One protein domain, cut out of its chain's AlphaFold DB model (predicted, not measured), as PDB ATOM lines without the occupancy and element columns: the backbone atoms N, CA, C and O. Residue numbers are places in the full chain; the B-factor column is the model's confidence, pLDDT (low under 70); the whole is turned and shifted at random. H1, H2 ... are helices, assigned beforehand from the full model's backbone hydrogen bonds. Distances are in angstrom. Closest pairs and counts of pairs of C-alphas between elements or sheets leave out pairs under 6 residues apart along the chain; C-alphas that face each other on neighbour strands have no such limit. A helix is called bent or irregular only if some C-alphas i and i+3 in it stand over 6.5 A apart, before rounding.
ATOM      1  N   PHE A 143      22.069  31.982  46.154       89.88
ATOM      2  CA  PHE A 143      22.772  30.692  46.169       89.88
ATOM      3  C   PHE A 143      22.490  29.857  47.423       89.88
ATOM      4  O   PHE A 143      22.050  28.720  47.295       89.88
ATOM      5  N   HIS A 144      22.631  30.444  48.618       91.69
ATOM      6  CA  HIS A 144      22.316  29.758  49.873       91.69
ATOM      7  C   HIS A 144      20.855  29.286  49.936       91.69
ATOM      8  O   HIS A 144      20.587  28.150  50.305       91.69
ATOM      9  N   SER A 145      19.905  30.137  49.536       92.12
ATOM     10  CA  SER A 145      18.480  29.785  49.547       92.12
ATOM     11  C   SER A 145      18.161  28.666  48.554       92.12
ATOM     12  O   SER A 145      17.507  27.701  48.932       92.12
ATOM     13  N   HIS A 146      18.655  28.753  47.318       93.62
ATOM     14  CA  HIS A 146      18.425  27.731  46.296       93.62
ATOM     15  C   HIS A 146      19.057  26.390  46.678       93.62
ATOM     16  O   HIS A 146      18.421  25.351  46.518       93.62
ATOM     17  N   PHE A 147      20.286  26.415  47.200       95.50
ATOM     18  CA  PHE A 147      20.962  25.213  47.670       95.50
ATOM     19  C   PHE A 147      20.167  24.543  48.793       95.50
ATOM     20  O   PHE A 147      19.882  23.355  48.702       95.50
ATOM     21  N   THR A 148      19.754  25.308  49.809       95.12
ATOM     22  CA  THR A 148      18.967  24.784  50.935       95.12
ATOM     23  C   THR A 148      17.631  24.209  50.473       95.12
ATOM     24  O   THR A 148      17.320  23.078  50.821       95.12
ATOM     25  N   MET A 149      16.884  24.921  49.620       96.44
ATOM     26  CA  MET A 149      15.611  24.419  49.089       96.44
ATOM     27  C   MET A 149      15.777  23.096  48.332       96.44
ATOM     28  O   MET A 149      14.970  22.182  48.488       96.44
ATOM     29  N   TYR A 150      16.821  22.984  47.505       96.56
ATOM     30  CA  TYR A 150      17.096  21.746  46.782       96.56
ATOM     31  C   TYR A 150      17.542  20.625  47.726       96.56
ATOM     32  O   TYR A 150      17.074  19.498  47.586       96.56
ATOM     33  N   ALA A 151      18.403  20.930  48.701       96.81
ATOM     34  CA  ALA A 151      18.868  19.979  49.703       96.81
ATOM     35  C   ALA A 151      17.699  19.387  50.504       96.81
ATOM     36  O   ALA A 151      17.606  18.171  50.642       96.81
ATOM     37  N   GLU A 152      16.777  20.236  50.962       97.06
ATOM     38  CA  GLU A 152      15.573  19.832  51.694       97.06
ATOM     39  C   GLU A 152      14.652  18.951  50.843       97.06
ATOM     40  O   GLU A 152      14.180  17.907  51.302       97.06
ATOM     41  N   TRP A 153      14.407  19.340  49.587       97.75
ATOM     42  CA  TRP A 153      13.633  18.521  48.655       97.75
ATOM     43  C   TRP A 153      14.294  17.157  48.420       97.75
ATOM     44  O   TRP A 153      13.618  16.130  48.508       97.75
ATOM     45  N   PHE A 154      15.603  17.135  48.162       97.81
ATOM     46  CA  PHE A 154      16.360  15.913  47.903       97.81
ATOM     47  C   PHE A 154      16.297  14.968  49.106       97.81
ATOM     48  O   PHE A 154      15.951  13.799  48.956       97.81
ATOM     49  N   GLU A 155      16.558  15.480  50.307       98.06
ATOM     50  CA  GLU A 155      16.504  14.710  51.552       98.06
ATOM     51  C   GLU A 155      15.120  14.118  51.796       98.06
ATOM     52  O   GLU A 155      15.000  12.948  52.155       98.06
ATOM     53  N   LYS A 156      14.065  14.887  51.519       97.44
ATOM     54  CA  LYS A 156      12.689  14.404  51.628       97.44
ATOM     55  C   LYS A 156      12.384  13.276  50.640       97.44
ATOM     56  O   LYS A 156      11.720  12.311  51.014       97.44
ATOM     57  N   VAL A 157      12.828  13.393  49.389       98.00
ATOM     58  CA  VAL A 157      12.513  12.420  48.328       98.00
ATOM     59  C   VAL A 157      13.354  11.153  48.451       98.00
ATOM     60  O   VAL A 157      12.825  10.053  48.319       98.00
ATOM     61  N   PHE A 158      14.651  11.299  48.711       97.81
ATOM     62  CA  PHE A 158      15.612  10.198  48.655       97.81
ATOM     63  C   PHE A 158      16.008   9.657  50.029       97.81
ATOM     64  O   PHE A 158      16.673   8.627  50.087       97.81
ATOM     65  N   GLN A 159      15.605  10.316  51.124       98.00
ATOM     66  CA  GLN A 159      15.953   9.927  52.499       98.00
ATOM     67  C   GLN A 159      17.477   9.821  52.711       98.00
ATOM     68  O   GLN A 159      17.968   8.977  53.455       98.00
ATOM     69  N   GLN A 160      18.236  10.681  52.025       97.75
ATOM     70  CA  GLN A 160      19.697  10.750  52.069       97.75
ATOM     71  C   GLN A 160      20.145  12.198  52.220       97.75
ATOM     72  O   GLN A 160      19.569  13.077  51.585       97.75
ATOM     73  N   VAL A 161      21.199  12.436  53.006       97.31
ATOM     74  CA  VAL A 161      21.754  13.782  53.217       97.31
ATOM     75  C   VAL A 161      22.353  14.320  51.919       97.31
ATOM     76  O   VAL A 161      23.236  13.699  51.322       97.31
ATOM     77  N   PHE A 162      21.908  15.500  51.498       96.94
ATOM     78  CA  PHE A 162      22.407  16.151  50.296       96.94
ATOM     79  C   PHE A 162      23.718  16.891  50.587       96.94
ATOM     80  O   PHE A 162      23.717  17.926  51.258       96.94
ATOM     81  N   MET A 163      24.827  16.353  50.063       96.75
ATOM     82  CA  MET A 163      26.171  16.957  50.055       96.75
ATOM     83  C   MET A 163      26.547  17.663  51.378       96.75
ATOM     84  O   MET A 163      26.674  18.892  51.403       96.75
ATOM     85  N   PRO A 164      26.740  16.923  52.487       93.38
ATOM     86  CA  PRO A 164      26.950  17.521  53.808       93.38
ATOM     87  C   PRO A 164      28.153  18.472  53.853       93.38
ATOM     88  O   PRO A 164      28.051  19.548  54.433       93.38
ATOM     89  N   GLU A 165      29.247  18.139  53.165       93.81
ATOM     90  CA  GLU A 165      30.456  18.974  53.094       93.81
ATOM     91  C   GLU A 165      30.218  20.318  52.382       93.81
ATOM     92  O   GLU A 165      30.829  21.332  52.718       93.81
ATOM     93  N   ALA A 166      29.291  20.362  51.418       95.06
ATOM     94  CA  ALA A 166      28.985  21.583  50.679       95.06
ATOM     95  C   ALA A 166      28.116  22.561  51.484       95.06
ATOM     96  O   ALA A 166      28.122  23.754  51.185       95.06
ATOM     97  N   ARG A 167      27.389  22.101  52.514       92.00
ATOM     98  CA  ARG A 167      26.491  22.958  53.312       92.00
ATOM     99  C   ARG A 167      27.239  24.109  53.978       92.00
ATOM    100  O   ARG A 167      26.803  25.258  53.886       92.00
ATOM    101  N   ASP A 168      28.373  23.815  54.601       90.69
ATOM    102  CA  ASP A 168      29.170  24.833  55.287       90.69
ATOM    103  C   ASP A 168      29.865  25.761  54.289       90.69
ATOM    104  O   ASP A 168      29.849  26.981  54.466       90.69
ATOM    105  N   ALA A 169      30.370  25.212  53.180       93.50
ATOM    106  CA  ALA A 169      30.947  26.004  52.099       93.50
ATOM    107  C   ALA A 169      29.930  26.994  51.504       93.50
ATOM    108  O   ALA A 169      30.249  28.162  51.291       93.50
ATOM    109  N   VAL A 170      28.685  26.559  51.283       93.62
ATOM    110  CA  VAL A 170      27.601  27.402  50.758       93.62
ATOM    111  C   VAL A 170      27.210  28.499  51.749       93.62
ATOM    112  O   VAL A 170      26.993  29.639  51.340       93.62
ATOM    113  N   ARG A 171      27.145  28.189  53.049       89.81
ATOM    114  CA  ARG A 171      26.891  29.180  54.111       89.81
ATOM    115  C   ARG A 171      28.000  30.220  54.222       89.81
ATOM    116  O   ARG A 171      27.721  31.367  54.562       89.81
ATOM    117  N   ALA A 172      29.236  29.830  53.924       92.81
ATOM    118  CA  ALA A 172      30.388  30.718  53.934       92.81
ATOM    119  C   ALA A 172      30.470  31.634  52.699       92.81
ATOM    120  O   ALA A 172      31.293  32.552  52.692       92.81
ATOM    121  N   VAL A 173      29.640  31.426  51.663       91.44
ATOM    122  CA  VAL A 173      29.628  32.305  50.486       91.44
ATOM    123  C   VAL A 173      29.206  33.718  50.910       91.44
ATOM    124  O   VAL A 173      28.089  33.912  51.397       91.44
ATOM    125  N   PRO A 174      30.086  34.721  50.743       90.69
ATOM    126  CA  PRO A 174      29.833  36.062  51.236       90.69
ATOM    127  C   PRO A 174      28.822  36.791  50.349       90.69
ATOM    128  O   PRO A 174      28.680  36.471  49.175       90.69
ATOM    129  N   SER A 175      28.175  37.823  50.895       88.81
ATOM    130  CA  SER A 175      27.189  38.638  50.172       88.81
ATOM    131  C   SER A 175      27.719  39.195  48.844       88.81
ATOM    132  O   SER A 175      28.919  39.424  48.673       88.81
ATOM    133  N   SER A 176      26.812  39.536  47.926       84.00
ATOM    134  CA  SER A 176      27.151  40.160  46.638       84.00
ATOM    135  C   SER A 176      28.023  41.417  46.782       84.00
ATOM    136  O   SER A 176      28.931  41.636  45.981       84.00
ATOM    137  N   ALA A 177      27.794  42.219  47.827       84.94
ATOM    138  CA  ALA A 177      28.607  43.400  48.125       84.94
ATOM    139  C   ALA A 177      30.037  43.032  48.566       84.94
ATOM    140  O   ALA A 177      31.002  43.661  48.134       84.94
ATOM    141  N   ASN A 178      30.187  41.987  49.382       88.00
ATOM    142  CA  ASN A 178      31.494  41.513  49.832       88.00
ATOM    143  C   ASN A 178      32.293  40.878  48.686       88.00
ATOM    144  O   ASN A 178      33.491  41.136  48.574       88.00
ATOM    145  N   ILE A 179      31.637  40.093  47.822       85.31
ATOM    146  CA  ILE A 179      32.252  39.531  46.608       85.31
ATOM    147  C   ILE A 179      32.811  40.666  45.744       85.31
ATOM    148  O   ILE A 179      33.989  40.644  45.388       85.31
ATOM    149  N   LEU A 180      32.002  41.697  45.478       81.75
ATOM    150  CA  LEU A 180      32.433  42.859  44.702       81.75
ATOM    151  C   LEU A 180      33.660  43.545  45.319       81.75
ATOM    152  O   LEU A 180      34.647  43.781  44.626       81.75
ATOM    153  N   ALA A 181      33.619  43.819  46.626       85.62
ATOM    154  CA  ALA A 181      34.715  44.484  47.323       85.62
ATOM    155  C   ALA A 181      36.027  43.681  47.257       85.62
ATOM    156  O   ALA A 181      37.116  44.255  47.210       85.62
ATOM    157  N   VAL A 182      35.957  42.344  47.254       86.06
ATOM    158  CA  VAL A 182      37.137  41.486  47.062       86.06
ATOM    159  C   VAL A 182      37.698  41.620  45.646       86.06
ATOM    160  O   VAL A 182      38.914  41.744  45.511       86.06
ATOM    161  N   HIS A 183      36.848  41.630  44.615       79.44
ATOM    162  CA  HIS A 183      37.284  41.772  43.221       79.44
ATOM    163  C   HIS A 183      37.942  43.127  42.947       79.44
ATOM    164  O   HIS A 183      39.068  43.162  42.458       79.44
ATOM    165  N   GLN A 184      37.313  44.225  43.371       81.00
ATOM    166  CA  GLN A 184      37.852  45.577  43.175       81.00
ATOM    167  C   GLN A 184      39.234  45.757  43.826       81.00
ATOM    168  O   GLN A 184      40.110  46.422  43.283       81.00
ATOM    169  N   ARG A 185      39.485  45.110  44.974       84.44
ATOM    170  CA  ARG A 185      40.805  45.137  45.629       84.44
ATOM    171  C   ARG A 185      41.893  44.363  44.884       84.44
ATOM    172  O   ARG A 185      43.067  44.628  45.126       84.44
ATOM    173  N   ARG A 186      41.534  43.378  44.054       78.69
ATOM    174  CA  ARG A 186      42.507  42.610  43.259       78.69
ATOM    175  C   ARG A 186      42.993  43.412  42.057       78.69
ATOM    176  O   ARG A 186      44.178  43.364  41.767       78.69
ATOM    177  N   GLU A 187      42.107  44.174  41.426       70.56
ATOM    178  CA  GLU A 187      42.432  44.978  40.241       70.56
ATOM    179  C   GLU A 187      43.345  46.169  40.557       70.56
ATOM    180  O   GLU A 187      44.180  46.517  39.740       70.56
ATOM    181  N   ILE A 188      43.274  46.734  41.768       70.50
ATOM    182  CA  ILE A 188      44.174  47.825  42.205       70.50
ATOM    183  C   ILE A 188      45.634  47.351  42.374       70.50
ATOM    184  O   ILE A 188      46.548  48.167  42.465       70.50
ATOM    185  N   LYS A 189      45.870  46.038  42.475       60.16
ATOM    186  CA  LYS A 189      47.200  45.464  42.745       60.16
ATOM    187  C   LYS A 189      47.942  44.973  41.496       60.16
ATOM    188  O   LYS A 189      49.040  44.440  41.656       60.16
TER     189      LYS A 189
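AT A GLANCE: This is residues 143 to 189 of the 190 residues of the protein "SPASM domain-containing protein" of Cellvibrionales bacterium (UniProt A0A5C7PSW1). A loose helical hairpin with an arm: the long helix H1 runs out, the chain turns through residues 159 to 163, and the short helix H2 folds back beside the first part of H1. Residues 176 to 189, which hold the third helix H3, stick out beyond the hairpin and make much of the length. The printed part has 47 residues with three named helices, H1, H2 and H3 in that order along the chain, and no named strand; the class is all helix. It is extended, with a radius of gyration of the C-alphas of 15.0 A, and the C-alphas span 48 by 16 by 11 A.

IN THESE COORDINATES: H1 holds residues 143 to 158, with its first C-alpha, that of Phe 143, at (22.772, 30.692, 46.169); it is the longest helix, 21.9 A from first to last C-alpha. Its last C-alpha, that of Phe 158, is at (15.612, 10.198, 48.655). H2 holds residues 164 to 171 and measures 11.7 A from first to last C-alpha. H3 holds residues 176 to 187, measures 17.3 A, and ends with C-alpha 187 at (42.432, 44.978, 40.241).

HOW THE PARTS SIT: H1 and H2 form a helical hairpin, two helices that touch and run opposite ways, at a shallow tilt of 25 degrees. Their closest C-alphas are those of His 144 and Val 170, 5.9 A apart, and 4 pairs of C-alphas are within 8 A. H1 touches H2 with residues 143 to 147 alone. The centres of the two helices are 12.0 A apart. H3 is apart from H1 and from H2, and touches no helix. In H1 and H3 every O i to N i+4 pair is within hydrogen-bond range. In H2, 2 of 4 such pairs are within range, beside 4 of 5 O i to N i+3 pairs. H2 is neither bent nor irregular, but only just: C-alphas 165 and 168 are 6.4 A apart.

THE WHOLE: The two C-alphas farthest apart are those of Gln 159 and Ile 188, at 48.4 A, and the whole outline is a rod. Residues 176 to 189, of which 176 to 187 belong to H3, stand free. Without them the body has 33 residues, spans 30 by 16 by 6 A and has a radius of gyration of 9.8 A. The links from H1 to H2, of 5 residues, and from H2 to H3, of 4 residues, are both tight. The printed part has no cut. The mean pLDDT of the printed part is 90.3, and residue 189 is the one printed residue under 70.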